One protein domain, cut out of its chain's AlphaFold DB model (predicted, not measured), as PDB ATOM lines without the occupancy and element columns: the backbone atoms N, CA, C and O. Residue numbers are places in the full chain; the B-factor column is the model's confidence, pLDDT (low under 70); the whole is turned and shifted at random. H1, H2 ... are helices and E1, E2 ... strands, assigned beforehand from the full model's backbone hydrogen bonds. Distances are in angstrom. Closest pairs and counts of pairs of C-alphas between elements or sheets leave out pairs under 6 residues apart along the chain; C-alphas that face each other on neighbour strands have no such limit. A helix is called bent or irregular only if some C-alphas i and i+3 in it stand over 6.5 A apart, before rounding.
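This is residues 4 to 130 of the 138 residues of an uncharacterized protein of Rhizoctonia solani (UniProt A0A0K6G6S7). A single strongly twisted sheet of five strands runs through the domain, with the longest helix, H2, packed along the edge strand E2 and partly over E3. Two shorter helices, H1 and H4, only graze the sheet with part of their length, the small helix H3 lies beside the strands, and two long loops, residues 74 to 89 and 115 to 126, lie well away from the mean of the C-alphas. The printed part has 127 residues with four named helices and five named strands, in the order E1 H1 H2 E2 E3 H3 H4 E4 E5; the sheet order is E2 E3 E1 E4 E5, all antiparallel, and the class is mixed. The whole is compact, with a radius of gyration of the C-alphas of 14.2 A and spans of 41 by 39 by 24 A.

E1, residues 4 to 9, begins at C-alpha 4 (186.028, 209.052, 158.876). H1, residues 11 to 21, is 15.7 A long and only just irregular: C-alphas 17 and 20 are 6.9 A apart. H2, residues 30 to 43, is 20.2 A long and begins at C-alpha 30 (173.833, 204.514, 168.868). E2, residues 50 to 56, is 19.1 A long and E3, residues 67 to 73, 19.9 A. H3 is residues 90 to 93, H4 residues 95 to 103 and E4 residues 110 to 114. E5, residues 127 to 129, ends at C-alpha 129 (193.155, 201.663, 158.171).

E1 is staggered, pairing with E4 over residues 4 to 7, where N 6 and O 111 are 3.1 A apart, and with E3 over residues 7 to 9, where N 7 and O 71 are 2.8 A apart. E2 and E3 form a hairpin, with N 53 and O 70 at 2.9 A. E4 and E5 form another, with N 129 and O 112 at 2.8 A. There are two split strand-helix-strand units, each of two strands that are not neighbours, with helices between them along the chain and another strand between them in the sheet: E1, H1 H2, E2, with E3 between E1 and E2 in the sheet, and E3, H3 H4, E4, with E1 between E3 and E4 in the sheet; both crossovers are right-handed. H2 and the sheet make two layers, a helix on one face of a sheet; its height over the sheet is 8.8 A, and it runs along the strands, at 11 degrees to E2 on the local plane. Its closest C-alphas to E2 are Glu 34 and Val 52, 6.0 A. H1 grazes the sheet with residues 11 to 17, and H4 with residues 95 to 99. H1 and H2 are close but not clearly touching, with C-alphas Trp 14 and Val 33 at 7.4 A. H3 is on the sheet but over none of its strands. Every O i to N i+4 pair is within hydrogen-bond range in H2 and H4, 5 of 7 are in H1, and H3 is too short for one.

The two C-alphas farthest apart, those of Lys 26 and Asp 88, are 41.5 A apart. The printed part has no cut; the links E3 to H3 and E4 to E5 are long. Mean pLDDT of the printed part is 76.2, and 43 residues are under 70, among them 23 to 30, 58 to 67, 75 to 84 and 116 to 127.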
ATOM      1  N   TYR A   4     186.000 208.264 157.647       69.06
ATOM      2  CA  TYR A   4     186.028 209.052 158.876       69.06
ATOM      3  C   TYR A   4     187.399 208.873 159.519       69.06
ATOM      4  O   TYR A   4     187.845 207.743 159.681       69.06
ATOM      5  N   GLY A   5     188.068 209.969 159.872       76.69
ATOM      6  CA  GLY A   5     189.311 209.946 160.641       76.69
ATOM      7  C   GLY A   5     189.080 210.583 162.001       76.69
ATOM      8  O   GLY A   5     188.506 211.670 162.069       76.69
ATOM      9  N   GLY A   6     189.467 209.895 163.066       84.75
ATOM     10  CA  GLY A   6     189.264 210.376 164.424       84.75
ATOM     11  C   GLY A   6     189.536 209.308 165.473       84.75
ATOM     12  O   GLY A   6     190.148 208.276 165.205       84.75
ATOM     13  N   PHE A   7     189.061 209.571 166.679       87.38
ATOM     14  CA  PHE A   7     189.154 208.680 167.821       87.38
ATOM     15  C   PHE A   7     187.944 207.750 167.842       87.38
ATOM     16  O   PHE A   7     186.801 208.204 167.951       87.38
ATOM     17  N   TYR A   8     188.192 206.447 167.738       87.19
ATOM     18  CA  TYR A   8     187.135 205.449 167.784       87.19
ATOM     19  C   TYR A   8     186.801 205.088 169.229       87.19
ATOM     20  O   TYR A   8     187.671 204.789 170.049       87.19
ATOM     21  N   VAL A   9     185.511 205.100 169.534       86.94
ATOM     22  CA  VAL A   9     184.951 204.692 170.814       86.94
ATOM     23  C   VAL A   9     184.278 203.346 170.600       86.94
ATOM     24  O   VAL A   9     183.215 203.247 169.974       86.94
ATOM     25  N   THR A  10     184.905 202.296 171.128       84.00
ATOM     26  CA  THR A  10     184.364 200.942 171.018       84.00
ATOM     27  C   THR A  10     182.989 200.870 171.686       84.00
ATOM     28  O   THR A  10     182.689 201.622 172.624       84.00
ATOM     29  N   PRO A  11     182.140 199.916 171.279       80.81
ATOM     30  CA  PRO A  11     180.860 199.739 171.935       80.81
ATOM     31  C   PRO A  11     180.931 199.427 173.426       80.81
ATOM     32  O   PRO A  11     179.981 199.683 174.161       80.81
ATOM     33  N   ASN A  12     182.024 198.808 173.870       82.19
ATOM     34  CA  ASN A  12     182.248 198.571 175.285       82.19
ATOM     35  C   ASN A  12     182.597 199.880 176.003       82.19
ATOM     36  O   ASN A  12     181.997 200.187 177.030       82.19
ATOM     37  N   ALA A  13     183.497 200.680 175.424       86.31
ATOM     38  CA  ALA A  13     183.935 201.945 176.001       86.31
ATOM     39  C   ALA A  13     182.773 202.928 176.195       86.31
ATOM     40  O   ALA A  13     182.587 203.429 177.305       86.31
ATOM     41  N   TRP A  14     181.927 203.151 175.177       84.00
ATOM     42  CA  TRP A  14     180.814 204.093 175.347       84.00
ATOM     43  C   TRP A  14     179.747 203.577 176.316       84.00
ATOM     44  O   TRP A  14     179.141 204.382 177.016       84.00
ATOM     45  N   ARG A  15     179.521 202.257 176.409       81.88
ATOM     46  CA  ARG A  15     178.572 201.683 177.381       81.88
ATOM     47  C   ARG A  15     179.059 201.858 178.807       81.88
ATOM     48  O   ARG A  15     178.288 202.315 179.646       81.88
ATOM     49  N   THR A  16     180.323 201.536 179.067       87.56
ATOM     50  CA  THR A  16     180.957 201.757 180.372       87.56
ATOM     51  C   THR A  16     180.902 203.232 180.750       87.56
ATOM     52  O   THR A  16     180.549 203.572 181.875       87.56
ATOM     53  N   TRP A  17     181.170 204.116 179.789       89.94
ATOM     54  CA  TRP A  17     181.074 205.557 179.985       89.94
ATOM     55  C   TRP A  17     179.634 206.029 180.253       89.94
ATOM     56  O   TRP A  17     179.407 206.859 181.133       89.94
ATOM     57  N   ALA A  18     178.640 205.501 179.540       85.56
ATOM     58  CA  ALA A  18     177.245 205.910 179.677       85.56
ATOM     59  C   ALA A  18     176.559 205.334 180.928       85.56
ATOM     60  O   ALA A  18     175.685 205.990 181.486       85.56
ATOM     61  N   ALA A  19     176.953 204.145 181.395       84.38
ATOM     62  CA  ALA A  19     176.323 203.443 182.516       84.38
ATOM     63  C   ALA A  19     176.122 204.299 183.791       84.38
ATOM     64  O   ALA A  19     174.985 204.377 184.261       84.38
ATOM     65  N   PRO A  20     177.140 204.998 184.336       86.25
ATOM     66  CA  PRO A  20     176.961 205.834 185.529       86.25
ATOM     67  C   PRO A  20     176.157 207.115 185.262       86.25
ATOM     68  O   PRO A  20     175.699 207.757 186.201       86.25
ATOM     69  N   ARG A  21     175.973 207.498 183.993       83.44
ATOM     70  CA  ARG A  21     175.251 208.712 183.581       83.44
ATOM     71  C   ARG A  21     173.740 208.490 183.460       83.44
ATOM     72  O   ARG A  21     173.045 209.401 183.027       83.44
ATOM     73  N   ASN A  22     173.263 207.300 183.845       70.44
ATOM     74  CA  ASN A  22     171.859 206.888 183.898       70.44
ATOM     75  C   ASN A  22     171.049 207.420 182.700       70.44
ATOM     76  O   ASN A  22     170.202 208.302 182.873       70.44
ATOM     77  N   PRO A  23     171.353 206.949 181.474       64.19
ATOM     78  CA  PRO A  23     170.710 207.454 180.274       64.19
ATOM     79  C   PRO A  23     169.188 207.322 180.416       64.19
ATOM     80  O   PRO A  23     168.709 206.303 180.920       64.19
ATOM     81  N   PRO A  24     168.411 208.324 179.974       57.31
ATOM     82  CA  PRO A  24     167.002 208.446 180.340       57.31
ATOM     83  C   PRO A  24     166.101 207.289 179.862       57.31
ATOM     84  O   PRO A  24     164.962 207.207 180.313       57.31
ATOM     85  N   TYR A  25     166.574 206.361 179.010       53.75
ATOM     86  CA  TYR A  25     165.784 205.196 178.587       53.75
ATOM     87  C   TYR A  25     166.586 203.886 178.485       53.75
ATOM     88  O   TYR A  25     167.676 203.831 177.918       53.75
ATOM     89  N   LYS A  26     165.972 202.779 178.935       49.66
ATOM     90  CA  LYS A  26     166.491 201.390 178.937       49.66
ATOM     91  C   LYS A  26     166.657 200.732 177.543       49.66
ATOM     92  O   LYS A  26     166.675 199.511 177.443       49.66
ATOM     93  N   GLY A  27     166.783 201.505 176.464       53.44
ATOM     94  CA  GLY A  27     166.774 200.990 175.084       53.44
ATOM     95  C   GLY A  27     167.628 201.774 174.086       53.44
ATOM     96  O   GLY A  27     167.275 201.842 172.914       53.44
ATOM     97  N   TRP A  28     168.708 202.424 174.527       57.06
ATOM     98  CA  TRP A  28     169.442 203.353 173.664       57.06
ATOM     99  C   TRP A  28     170.229 202.652 172.549       57.06
ATOM    100  O   TRP A  28     171.157 201.877 172.787       57.06
ATOM    101  N   GLY A  29     169.839 202.974 171.314       63.38
ATOM    102  CA  GLY A  29     170.652 202.796 170.119       63.38
ATOM    103  C   GLY A  29     171.774 203.836 170.050       63.38
ATOM    104  O   GLY A  29     171.873 204.746 170.871       63.38
ATOM    105  N   SER A  30     172.625 203.707 169.041       67.44
ATOM    106  CA  SER A  30     173.833 204.514 168.868       67.44
ATOM    107  C   SER A  30     173.591 206.029 168.793       67.44
ATOM    108  O   SER A  30     174.416 206.771 169.317       67.44
ATOM    109  N   THR A  31     172.464 206.490 168.227       75.25
ATOM    110  CA  THR A  31     172.097 207.924 168.058       75.25
ATOM    111  C   THR A  31     172.162 208.708 169.351       75.25
ATOM    112  O   THR A  31     172.632 209.834 169.418       75.25
ATOM    113  N   ALA A  32     171.703 208.075 170.407       78.94
ATOM    114  CA  ALA A  32     171.474 208.756 171.647       78.94
ATOM    115  C   ALA A  32     172.816 208.891 172.419       78.94
ATOM    116  O   ALA A  32     173.135 209.926 173.003       78.94
ATOM    117  N   VAL A  33     173.708 207.904 172.279       81.75
ATOM    118  CA  VAL A  33     175.101 207.974 172.762       81.75
ATOM    119  C   VAL A  33     175.878 209.110 172.094       81.75
ATOM    120  O   VAL A  33     176.645 209.800 172.765       81.75
ATOM    121  N   GLU A  34     175.676 209.320 170.790       86.94
ATOM    122  CA  GLU A  34     176.270 210.445 170.059       86.94
ATOM    123  C   GLU A  34     175.869 211.786 170.686       86.94
ATOM    124  O   GLU A  34     176.744 212.597 170.992       86.94
ATOM    125  N   GLU A  35     174.578 211.986 170.967       86.31
ATOM    126  CA  GLU A  35     174.070 213.200 171.617       86.31
ATOM    127  C   GLU A  35     174.647 213.400 173.025       86.31
ATOM    128  O   GLU A  35     175.016 214.519 173.386       86.31
ATOM    129  N   MET A  36     174.780 212.330 173.815       88.94
ATOM    130  CA  MET A  36     175.374 212.404 175.156       88.94
ATOM    131  C   MET A  36     176.844 212.799 175.121       88.94
ATOM    132  O   MET A  36     177.258 213.660 175.898       88.94
ATOM    133  N   ILE A  37     177.640 212.173 174.250       89.88
ATOM    134  CA  ILE A  37     179.059 212.515 174.114       89.88
ATOM    135  C   ILE A  37     179.174 213.948 173.602       89.88
ATOM    136  O   ILE A  37     179.918 214.735 174.177       89.88
ATOM    137  N   HIS A  38     178.384 214.326 172.592       90.06
ATOM    138  CA  HIS A  38     178.347 215.695 172.089       90.06
ATOM    139  C   HIS A  38     178.044 216.691 173.216       90.06
ATOM    140  O   HIS A  38     178.819 217.621 173.431       90.06
ATOM    141  N   LYS A  39     176.986 216.464 174.000       90.56
ATOM    142  CA  LYS A  39     176.643 217.309 175.150       90.56
ATOM    143  C   LYS A  39     177.769 217.370 176.184       90.56
ATOM    144  O   LYS A  39     178.119 218.463 176.615       90.56
ATOM    145  N   ALA A  40     178.376 216.237 176.538       92.69
ATOM    146  CA  ALA A  40     179.477 216.200 177.500       92.69
ATOM    147  C   ALA A  40     180.687 217.026 177.034       92.69
ATOM    148  O   ALA A  40     181.308 217.707 177.846       92.69
ATOM    149  N   LEU A  41     181.007 217.013 175.737       92.44
ATOM    150  CA  LEU A  41     182.081 217.836 175.176       92.44
ATOM    151  C   LEU A  41     181.781 219.335 175.317       92.44
ATOM    152  O   LEU A  41     182.665 220.106 175.691       92.44
ATOM    153  N   TRP A  42     180.542 219.748 175.037       92.12
ATOM    154  CA  TRP A  42     180.106 221.142 175.176       92.12
ATOM    155  C   TRP A  42     180.080 221.612 176.626       92.12
ATOM    156  O   TRP A  42     180.636 222.667 176.923       92.12
ATOM    157  N   ASP A  43     179.510 220.809 177.524       94.12
ATOM    158  CA  ASP A  43     179.413 221.128 178.950       94.12
ATOM    159  C   ASP A  43     180.808 221.271 179.604       94.12
ATOM    160  O   ASP A  43     180.939 221.946 180.621       94.12
ATOM    161  N   ASN A  44     181.859 220.693 179.003       93.12
ATOM    162  CA  ASN A  44     183.247 220.785 179.477       93.12
ATOM    163  C   ASN A  44     184.155 221.681 178.603       93.12
ATOM    164  O   ASN A  44     185.378 221.592 178.677       93.12
ATOM    165  N   GLY A  45     183.584 222.541 177.751       90.00
ATOM    166  CA  GLY A  45     184.335 223.590 177.044       90.00
ATOM    167  C   GLY A  45     185.204 223.127 175.867       90.00
ATOM    168  O   GLY A  45     185.907 223.943 175.275       90.00
ATOM    169  N   ILE A  46     185.135 221.849 175.476       89.00
ATOM    170  CA  ILE A  46     185.868 221.292 174.322       89.00
ATOM    171  C   ILE A  46     184.960 220.983 173.121       89.00
ATOM    172  O   ILE A  46     185.426 220.469 172.105       89.00
ATOM    173  N   GLY A  47     183.671 221.330 173.193       86.50
ATOM    174  CA  GLY A  47     182.680 221.090 172.131       86.50
ATOM    175  C   GLY A  47     182.968 221.797 170.801       86.50
ATOM    176  O   GLY A  47     182.512 221.353 169.747       86.50
ATOM    177  N   GLU A  48     183.777 222.859 170.808       85.75
ATOM    178  CA  GLU A  48     184.247 223.499 169.572       85.75
ATOM    179  C   GLU A  48     185.440 222.786 168.930       85.75
ATOM    180  O   GLU A  48     185.723 223.009 167.755       85.75
ATOM    181  N   LEU A  49     186.130 221.907 169.663       84.62
ATOM    182  CA  LEU A  49     187.285 221.165 169.155       84.62
ATOM    183  C   LEU A  49     186.880 219.875 168.449       84.62
ATOM    184  O   LEU A  49     187.608 219.411 167.572       84.62
ATOM    185  N   PHE A  50     185.730 219.304 168.811       86.88
ATOM    186  CA  PHE A  50     185.330 217.962 168.408       86.88
ATOM    187  C   PHE A  50     183.928 217.928 167.786       86.88
ATOM    188  O   PHE A  50     183.059 218.751 168.058       86.88
ATOM    189  N   ARG A  51     183.707 216.936 166.931       85.94
ATOM    190  CA  ARG A  51     182.414 216.472 166.437       85.94
ATOM    191  C   ARG A  51     182.301 214.987 166.731       85.94
ATOM    192  O   ARG A  51     183.303 214.281 166.805       85.94
ATOM    193  N   VAL A  52     181.070 214.527 166.863       86.31
ATOM    194  CA  VAL A  52     180.744 213.136 167.155       86.31
ATOM    195  C   VAL A  52     179.888 212.627 166.007       86.31
ATOM    196  O   VAL A  52     179.061 213.370 165.488       86.31
ATOM    197  N   THR A  53     180.139 211.406 165.557       82.88
ATOM    198  CA  THR A  53     179.277 210.726 164.591       82.88
ATOM    199  C   THR A  53     179.273 209.245 164.881       82.88
ATOM    200  O   THR A  53     180.286 208.660 165.268       82.88
ATOM    201  N   ILE A  54     178.145 208.609 164.632       82.56
ATOM    202  CA  ILE A  54     178.064 207.157 164.630       82.56
ATOM    203  C   ILE A  54     178.665 206.609 163.352       82.56
ATOM    204  O   ILE A  54     178.406 207.107 162.255       82.56
ATOM    205  N   VAL A  55     179.439 205.545 163.511       76.88
ATOM    206  CA  VAL A  55     180.037 204.796 162.411       76.88
ATOM    207  C   VAL A  55     179.638 203.326 162.514       76.88
ATOM    208  O   VAL A  55     179.374 202.826 163.616       76.88
ATOM    209  N   PRO A  56     179.532 202.618 161.378       73.75
ATOM    210  CA  PRO A  56     179.363 201.175 161.399       73.75
ATOM    211  C   PRO A  56     180.566 200.497 162.074       73.75
ATOM    212  O   PRO A  56     181.667 201.048 162.099       73.75
ATOM    213  N   ILE A  57     180.345 199.309 162.640       73.50
ATOM    214  CA  ILE A  57     181.418 198.535 163.270       73.50
ATOM    215  C   ILE A  57     182.270 197.868 162.184       73.50
ATOM    216  O   ILE A  57     181.725 197.107 161.384       73.50
ATOM    217  N   PRO A  58     183.590 198.104 162.143       69.06
ATOM    218  CA  PRO A  58     184.465 197.348 161.259       69.06
ATOM    219  C   PRO A  58     184.535 195.877 161.674       69.06
ATOM    220  O   PRO A  58     184.493 195.560 162.857       69.06
ATOM    221  N   LYS A  59     184.699 194.970 160.700       67.06
ATOM    222  CA  LYS A  59     184.674 193.502 160.910       67.06
ATOM    223  C   LYS A  59     185.684 192.976 161.948       67.06
ATOM    224  O   LYS A  59     185.583 191.832 162.369       67.06
ATOM    225  N   SER A  60     186.670 193.785 162.334       67.06
ATOM    226  CA  SER A  60     187.651 193.480 163.380       67.06
ATOM    227  C   SER A  60     187.089 193.536 164.807       67.06
ATOM    228  O   SER A  60     187.768 193.121 165.739       67.06
ATOM    229  N   GLU A  61     185.889 194.081 164.997       68.88
ATOM    230  CA  GLU A  61     185.222 194.232 166.291       68.88
ATOM    231  C   GLU A  61     184.039 193.248 166.415       68.88
ATOM    232  O   GLU A  61     183.459 192.861 165.398       68.88
ATOM    233  N   PRO A  62     183.643 192.844 167.639       65.94
ATOM    234  CA  PRO A  62     182.550 191.891 167.848       65.94
ATOM    235  C   PRO A  62     181.228 192.313 167.175       65.94
ATOM    236  O   PRO A  62     180.712 193.408 167.413       65.94
ATOM    237  N   GLU A  63     180.657 191.418 166.358       61.25
ATOM    238  CA  GLU A  63     179.451 191.660 165.541       61.25
ATOM    239  C   GLU A  63     178.148 191.809 166.345       61.25
ATOM    240  O   GLU A  63     177.127 192.240 165.799       61.25
ATOM    241  N   ASP A  64     178.148 191.501 167.647       60.53
ATOM    242  CA  ASP A  64     176.965 191.628 168.513       60.53
ATOM    243  C   ASP A  64     176.490 193.089 168.659       60.53
ATOM    244  O   ASP A  64     175.471 193.382 169.296       60.53
ATOM    245  N   LYS A  65     177.218 194.035 168.055       63.59
ATOM    246  CA  LYS A  65     176.975 195.469 168.126       63.59
ATOM    247  C   LYS A  65     177.065 196.046 166.716       63.59
ATOM    248  O   LYS A  65     178.010 195.823 165.981       63.59
ATOM    249  N   LYS A  66     176.028 196.779 166.304       64.12
ATOM    250  CA  LYS A  66     175.893 197.257 164.913       64.12
ATOM    251  C   LYS A  66     176.524 198.627 164.664       64.12
ATOM    252  O   LYS A  66     176.660 199.031 163.513       64.12
ATOM    253  N   TRP A  67     176.893 199.338 165.730       69.25
ATOM    254  CA  TRP A  67     177.321 200.731 165.665       69.25
ATOM    255  C   TRP A  67     178.336 201.084 166.752       69.25
ATOM    256  O   TRP A  67     178.231 200.623 167.892       69.25
ATOM    257  N   ALA A  68     179.255 201.972 166.399       75.44
ATOM    258  CA  ALA A  68     180.247 202.573 167.277       75.44
ATOM    259  C   ALA A  68     180.234 204.100 167.128       75.44
ATOM    260  O   ALA A  68     179.480 204.639 166.314       75.44
ATOM    261  N   VAL A  69     181.043 204.800 167.923       78.56
ATOM    262  CA  VAL A  69     181.120 206.266 167.882       78.56
ATOM    263  C   VAL A  69     182.514 206.693 167.444       78.56
ATOM    264  O   VAL A  69     183.509 206.177 167.938       78.56
ATOM    265  N   MET A  70     182.582 207.647 166.523       82.50
ATOM    266  CA  MET A  70     183.809 208.315 166.113       82.50
ATOM    267  C   MET A  70     183.774 209.761 166.604       82.50
ATOM    268  O   MET A  70     182.817 210.492 166.335       82.50
ATOM    269  N   VAL A  71     184.831 210.183 167.292       76.06
ATOM    270  CA  VAL A  71     185.037 211.571 167.706       76.06
ATOM    271  C   VAL A  71     186.150 212.163 166.849       76.06
ATOM    272  O   VAL A  71     187.276 211.682 166.876       76.06
ATOM    273  N   TYR A  72     185.858 213.189 166.061       79.12
ATOM    274  CA  TYR A  72     186.810 213.791 165.122       79.12
ATOM    275  C   TYR A  72     186.896 215.299 165.321       79.12
ATOM    276  O   TYR A  72     186.004 215.912 165.900       79.12
ATOM    277  N   THR A  73     187.974 215.925 164.868       74.81
ATOM    278  CA  THR A  73     188.250 217.326 165.196       74.81
ATOM    279  C   THR A  73     187.561 218.312 164.250       74.81
ATOM    280  O   THR A  73     187.464 218.131 163.033       74.81
ATOM    281  N   LYS A  74     187.045 219.400 164.823       70.12
ATOM    282  CA  LYS A  74     186.223 220.413 164.157       70.12
ATOM    283  C   LYS A  74     187.131 221.571 163.736       70.12
ATOM    284  O   LYS A  74     187.434 222.449 164.531       70.12
ATOM    285  N   ARG A  75     187.618 221.585 162.486       60.62
ATOM    286  CA  ARG A  75     188.293 222.797 161.968       60.62
ATOM    287  C   ARG A  75     187.923 223.240 160.561       60.62
ATOM    288  O   ARG A  75     187.981 224.436 160.354       60.62
ATOM    289  N   ASN A  76     187.536 222.380 159.613       45.03
ATOM    290  CA  ASN A  76     187.084 222.846 158.284       45.03
ATOM    291  C   ASN A  76     186.532 221.717 157.410       45.03
ATOM    292  O   ASN A  76     187.189 221.237 156.492       45.03
ATOM    293  N   SER A  77     185.302 221.284 157.650       47.38
ATOM    294  CA  SER A  77     184.686 220.317 156.750       47.38
ATOM    295  C   SER A  77     183.213 220.614 156.571       47.38
ATOM    296  O   SER A  77     182.367 220.326 157.411       47.38
ATOM    297  N   LYS A  78     182.923 221.196 155.409       47.19
ATOM    298  CA  LYS A  78     181.617 221.086 154.760       47.19
ATOM    299  C   LYS A  78     181.444 219.711 154.080       47.19
ATOM    300  O   LYS A  78     180.425 219.489 153.440       47.19
ATOM    301  N   LYS A  79     182.440 218.809 154.157       49.88
ATOM    302  CA  LYS A  79     182.462 217.505 153.472       49.88
ATOM    303  C   LYS A  79     183.036 216.404 154.381       49.88
ATOM    304  O   LYS A  79     184.246 216.392 154.607       49.88
ATOM    305  N   PRO A  80     182.222 215.448 154.854       49.06
ATOM    306  CA  PRO A  80     182.598 214.463 155.876       49.06
ATOM    307  C   PRO A  80     183.537 213.349 155.369       49.06
ATOM    308  O   PRO A  80     183.621 212.292 155.979       49.06
ATOM    309  N   LEU A  81     184.197 213.533 154.223       53.12
ATOM    310  CA  LEU A  81     184.685 212.407 153.426       53.12
ATOM    311  C   LEU A  81     186.117 211.965 153.754       53.12
ATOM    312  O   LEU A  81     186.476 210.866 153.342       53.12
ATOM    313  N   TYR A  82     186.925 212.780 154.441       58.97
ATOM    314  CA  TYR A  82     188.303 212.421 154.791       58.97
ATOM    315  C   TYR A  82     188.925 213.425 155.775       58.97
ATOM    316  O   TYR A  82     188.998 214.616 155.472       58.97
ATOM    317  N   PHE A  83     189.410 212.945 156.924       64.44
ATOM    318  CA  PHE A  83     190.243 213.728 157.845       64.44
ATOM    319  C   PHE A  83     191.533 212.948 158.134       64.44
ATOM    320  O   PHE A  83     191.529 212.091 159.020       64.44
ATOM    321  N   PRO A  84     192.633 213.180 157.393       68.50
ATOM    322  CA  PRO A  84     193.922 212.663 157.829       68.50
ATOM    323  C   PRO A  84     194.254 213.294 159.184       68.50
ATOM    324  O   PRO A  84     193.855 214.434 159.450       68.50
ATOM    325  N   GLN A  85     194.977 212.563 160.033       73.19
ATOM    326  CA  GLN A  85     195.478 213.138 161.278       73.19
ATOM    327  C   GLN A  85     196.377 214.325 160.931       73.19
ATOM    328  O   GLN A  85     197.319 214.190 160.146       73.19
ATOM    329  N   ARG A  86     196.081 215.497 161.489       75.06
ATOM    330  CA  ARG A  86     196.853 216.702 161.192       75.06
ATOM    331  C   ARG A  86     198.016 216.832 162.168       75.06
ATOM    332  O   ARG A  86     197.776 216.938 163.372       75.06
ATOM    333  N   PRO A  87     199.263 216.893 161.673       76.12
ATOM    334  CA  PRO A  87     200.436 216.984 162.536       76.12
ATOM    335  C   PRO A  87     200.542 218.334 163.262       76.12
ATOM    336  O   PRO A  87     201.259 218.439 164.248       76.12
ATOM    337  N   ASP A  88     199.833 219.370 162.806       78.75
ATOM    338  CA  ASP A  88     199.783 220.699 163.429       78.75
ATOM    339  C   ASP A  88     198.559 220.898 164.345       78.75
ATOM    340  O   ASP A  88     198.378 221.967 164.931       78.75
ATOM    341  N   SER A  89     197.689 219.890 164.480       79.06
ATOM    342  CA  SER A  89     196.486 219.978 165.305       79.06
ATOM    343  C   SER A  89     196.703 219.332 166.666       79.06
ATOM    344  O   SER A  89     196.681 218.109 166.798       79.06
ATOM    345  N   LYS A  90     196.788 220.160 167.712       82.50
ATOM    346  CA  LYS A  90     196.835 219.681 169.102       82.50
ATOM    347  C   LYS A  90     195.667 218.744 169.430       82.50
ATOM    348  O   LYS A  90     195.864 217.743 170.096       82.50
ATOM    349  N   ALA A  91     194.468 219.022 168.916       81.75
ATOM    350  CA  ALA A  91     193.309 218.161 169.136       81.75
ATOM    351  C   ALA A  91     193.404 216.810 168.395       81.75
ATOM    352  O   ALA A  91     192.794 215.845 168.836       81.75
ATOM    353  N   ASP A  92     194.153 216.718 167.289       82.50
ATOM    354  CA  ASP A  92     194.350 215.450 166.562       82.50
ATOM    355  C   ASP A  92     195.455 214.604 167.212       82.50
ATOM    356  O   ASP A  92     195.401 213.376 167.165       82.50
ATOM    357  N   LEU A  93     196.452 215.259 167.811       84.00
ATOM    358  CA  LEU A  93     197.573 214.610 168.492       84.00
ATOM    359  C   LEU A  93     197.218 214.203 169.927       84.00
ATOM    360  O   LEU A  93     197.416 213.055 170.313       84.00
ATOM    361  N   ASP A  94     196.624 215.122 170.688       88.44
ATOM    362  CA  ASP A  94     196.351 214.947 172.117       88.44
ATOM    363  C   ASP A  94     194.893 214.558 172.392       88.44
ATOM    364  O   ASP A  94     194.518 214.336 173.543       88.44
ATOM    365  N   GLY A  95     194.040 214.481 171.364       87.25
ATOM    366  CA  GLY A  95     192.592 214.352 171.540       87.25
ATOM    367  C   GLY A  95     192.163 213.137 172.357       87.25
ATOM    368  O   GLY A  95     191.282 213.273 173.196       87.25
ATOM    369  N   LYS A  96     192.835 211.987 172.218       91.38
ATOM    370  CA  LYS A  96     192.612 210.808 173.076       91.38
ATOM    371  C   LYS A  96     192.777 211.149 174.560       91.38
ATOM    372  O   LYS A  96     191.905 210.839 175.368       91.38
ATOM    373  N   GLN A  97     193.876 211.819 174.909       92.50
ATOM    374  CA  GLN A  97     194.154 212.221 176.286       92.50
ATOM    375  C   GLN A  97     193.167 213.301 176.750       92.50
ATOM    376  O   GLN A  97     192.616 213.193 177.838       92.50
ATOM    377  N   MET A  98     192.848 214.280 175.895       91.62
ATOM    378  CA  MET A  98     191.848 215.312 176.201       91.62
ATOM    379  C   MET A  98     190.463 214.708 176.482       91.62
ATOM    380  O   MET A  98     189.815 215.106 177.447       91.62
ATOM    381  N   LEU A  99     190.003 213.742 175.680       93.25
ATOM    382  CA  LEU A  99     188.712 213.066 175.863       93.25
ATOM    383  C   LEU A  99     188.671 212.264 177.168       93.25
ATOM    384  O   LEU A  99     187.679 212.319 177.902       93.25
ATOM    385  N   LYS A 100     189.763 211.568 177.486       94.31
ATOM    386  CA  LYS A 100     189.904 210.839 178.744       94.31
ATOM    387  C   LYS A 100     189.906 211.779 179.950       94.31
ATOM    388  O   LYS A 100     189.102 211.586 180.854       94.31
ATOM    389  N   ASP A 101     190.733 212.818 179.942       94.31
ATOM    390  CA  ASP A 101     190.905 213.703 181.102       94.31
ATOM    391  C   ASP A 101     189.703 214.621 181.332       94.31
ATOM    392  O   ASP A 101     189.377 214.946 182.471       94.31
ATOM    393  N   THR A 102     189.022 215.027 180.258       92.75
ATOM    394  CA  THR A 102     187.934 216.011 180.341       92.75
ATOM    395  C   THR A 102     186.586 215.359 180.628       92.75
ATOM    396  O   THR A 102     185.806 215.870 181.425       92.75
ATOM    397  N   ILE A 103     186.277 214.235 179.970       92.81
ATOM    398  CA  ILE A 103     184.957 213.595 180.083       92.81
ATOM    399  C   ILE A 103     185.021 212.126 180.512       92.81
ATOM    400  O   ILE A 103     183.970 211.492 180.641       92.81
ATOM    401  N   GLY A 104     186.210 211.566 180.754       92.88
ATOM    402  CA  GLY A 104     186.391 210.162 181.135       92.88
ATOM    403  C   GLY A 104     186.127 209.172 180.001       92.88
ATOM    404  O   GLY A 104     185.811 208.015 180.277       92.88
ATOM    405  N   LEU A 105     186.152 209.618 178.740       92.62
ATOM    406  CA  LEU A 105     185.816 208.783 177.588       92.62
ATOM    407  C   LEU A 105     187.066 208.074 177.056       92.62
ATOM    408  O   LEU A 105     187.948 208.711 176.490       92.62
ATOM    409  N   GLU A 106     187.115 206.751 177.213       92.12
ATOM    410  CA  GLU A 106     188.177 205.917 176.640       92.12
ATOM    411  C   GLU A 106     187.990 205.766 175.125       92.12
ATOM    412  O   GLU A 106     186.908 205.409 174.647       92.12
ATOM    413  N   THR A 107     189.062 205.998 174.371       89.31
ATOM    414  CA  THR A 107     189.087 205.865 172.910       89.31
ATOM    415  C   THR A 107     190.325 205.103 172.456       89.31
ATOM    416  O   THR A 107     191.329 205.015 173.168       89.31
ATOM    417  N   THR A 108     190.289 204.585 171.232       85.25
ATOM    418  CA  THR A 108     191.507 204.139 170.548       85.25
ATOM    419  C   THR A 108     192.412 205.330 170.233       85.25
ATOM    420  O   THR A 108     192.028 206.496 170.392       85.25
ATOM    421  N   ASP A 109     193.607 205.035 169.723       83.75
ATOM    422  CA  ASP A 109     194.385 206.025 168.978       83.75
ATOM    423  C   ASP A 109     193.626 206.478 167.721       83.75
ATOM    424  O   ASP A 109     192.582 205.918 167.365       83.75
ATOM    425  N   TRP A 110     194.135 207.518 167.061       82.19
ATOM    426  CA  TRP A 110     193.541 208.029 165.832       82.19
ATOM    427  C   TRP A 110     193.505 206.937 164.758       82.19
ATOM    428  O   TRP A 110     194.542 206.419 164.341       82.19
ATOM    429  N   VAL A 111     192.310 206.620 164.271       78.56
ATOM    430  CA  VAL A 111     192.079 205.601 163.244       78.56
ATOM    431  C   VAL A 111     191.270 206.178 162.097       78.56
ATOM    432  O   VAL A 111     190.492 207.120 162.259       78.56
ATOM    433  N   THR A 112     191.458 205.603 160.913       77.25
ATOM    434  CA  THR A 112     190.614 205.896 159.756       77.25
ATOM    435  C   THR A 112     189.666 204.727 159.532       77.25
ATOM    436  O   THR A 112     190.104 203.584 159.459       77.25
ATOM    437  N   VAL A 113     188.367 204.995 159.428       73.94
ATOM    438  CA  VAL A 113     187.355 204.009 159.030       73.94
ATOM    439  C   VAL A 113     187.017 204.254 157.572       73.94
ATOM    440  O   VAL A 113     186.479 205.310 157.246       73.94
ATOM    441  N   TRP A 114     187.322 203.288 156.710       72.00
ATOM    442  CA  TRP A 114     186.917 203.283 155.303       72.00
ATOM    443  C   TRP A 114     185.618 202.499 155.129       72.00
ATOM    444  O   TRP A 114     185.388 201.550 155.877       72.00
ATOM    445  N   TYR A 115     184.790 202.862 154.146       71.00
ATOM    446  CA  TYR A 115     183.622 202.070 153.751       71.00
ATOM    447  C   TYR A 115     183.474 201.933 152.241       71.00
ATOM    448  O   TYR A 115     183.726 202.878 151.479       71.00
ATOM    449  N   ASP A 116     182.987 200.761 151.830       66.38
ATOM    450  CA  ASP A 116     182.603 200.511 150.451       66.38
ATOM    451  C   ASP A 116     181.215 201.108 150.199       66.38
ATOM    452  O   ASP A 116     180.196 200.629 150.693       66.38
ATOM    453  N   GLY A 117     181.174 202.179 149.404       59.34
ATOM    454  CA  GLY A 117     179.926 202.844 149.026       59.34
ATOM    455  C   GLY A 117     179.015 202.007 148.120       59.34
ATOM    456  O   GLY A 117     177.864 202.390 147.940       59.34
ATOM    457  N   ASN A 118     179.516 200.901 147.562       63.94
ATOM    458  CA  ASN A 118     178.745 199.966 146.744       63.94
ATOM    459  C   ASN A 118     178.188 198.789 147.556       63.94
ATOM    460  O   ASN A 118     177.389 198.009 147.037       63.94
ATOM    461  N   SER A 119     178.601 198.641 148.818       60.53
ATOM    462  CA  SER A 119     178.111 197.569 149.674       60.53
ATOM    463  C   SER A 119     176.654 197.841 150.060       60.53
ATOM    464  O   SER A 119     176.278 198.950 150.441       60.53
ATOM    465  N   THR A 120     175.801 196.827 149.945       58.19
ATOM    466  CA  THR A 120     174.373 196.909 150.302       58.19
ATOM    467  C   THR A 120     174.104 196.428 151.728       58.19
ATOM    468  O   THR A 120     173.025 196.670 152.274       58.19
ATOM    469  N   THR A 121     175.097 195.798 152.363       56.19
ATOM    470  CA  THR A 121     174.972 195.175 153.683       56.19
ATOM    471  C   THR A 121     175.759 195.974 154.710       56.19
ATOM    472  O   THR A 121     176.984 196.015 154.665       56.19
ATOM    473  N   LYS A 122     175.071 196.585 155.683       55.78
ATOM    474  CA  LYS A 122     175.724 197.178 156.868       55.78
ATOM    475  C   LYS A 122     176.576 196.097 157.558       55.78
ATOM    476  O   LYS A 122     176.026 195.022 157.794       55.78
ATOM    477  N   PRO A 123     177.859 196.339 157.893       58.28
ATOM    478  CA  PRO A 123     178.542 197.630 158.072       58.28
ATOM    479  C   PRO A 123     179.212 198.248 156.821       58.28
ATOM    480  O   PRO A 123     180.096 199.087 156.956       58.28
ATOM    481  N   PHE A 124     178.782 197.886 155.612       64.50
ATOM    482  CA  PHE A 124     179.308 198.382 154.332       64.50
ATOM    483  C   PHE A 124     180.780 198.019 154.093       64.50
ATOM    484  O   PHE A 124     181.576 198.844 153.643       64.50
ATOM    485  N   ASP A 125     181.147 196.794 154.484       65.88
ATOM    486  CA  ASP A 125     182.520 196.273 154.438       65.88
ATOM    487  C   ASP A 125     183.559 197.204 155.078       65.88
ATOM    488  O   ASP A 125     184.712 197.261 154.650       65.88
ATOM    489  N   SER A 126     183.153 197.931 156.125       68.62
ATOM    490  CA  SER A 126     184.024 198.911 156.757       68.62
ATOM    491  C   SER A 126     185.266 198.278 157.383       68.62
ATOM    492  O   SER A 126     185.181 197.223 158.023       68.62
ATOM    493  N   GLN A 127     186.407 198.951 157.241       69.94
ATOM    494  CA  GLN A 127     187.701 198.511 157.769       69.94
ATOM    495  C   GLN A 127     188.431 199.670 158.445       69.94
ATOM    496  O   GLN A 127     188.354 200.813 157.983       69.94
ATOM    497  N   PHE A 128     189.168 199.359 159.513       70.88
ATOM    498  CA  PHE A 128     190.164 200.280 160.043       70.88
ATOM    499  C   PHE A 128     191.402 200.269 159.163       70.88
ATOM    500  O   PHE A 128     191.953 199.215 158.848       70.88
ATOM    501  N   THR A 129     191.869 201.456 158.818       69.88
ATOM    502  CA  THR A 129     193.155 201.663 158.171       69.88
ATOM    503  C   THR A 129     194.019 202.558 159.047       69.88
ATOM    504  O   THR A 129     193.520 203.387 159.821       69.88
ATOM    505  N   GLN A 130     195.337 202.366 158.954       66.38
ATOM    506  CA  GLN A 130     196.275 203.277 159.597       66.38
ATOM    507  C   GLN A 130     196.040 204.699 159.069       66.38
ATOM    508  O   GLN A 130     195.731 204.862 157.881       66.38
TER     509      GLN A 130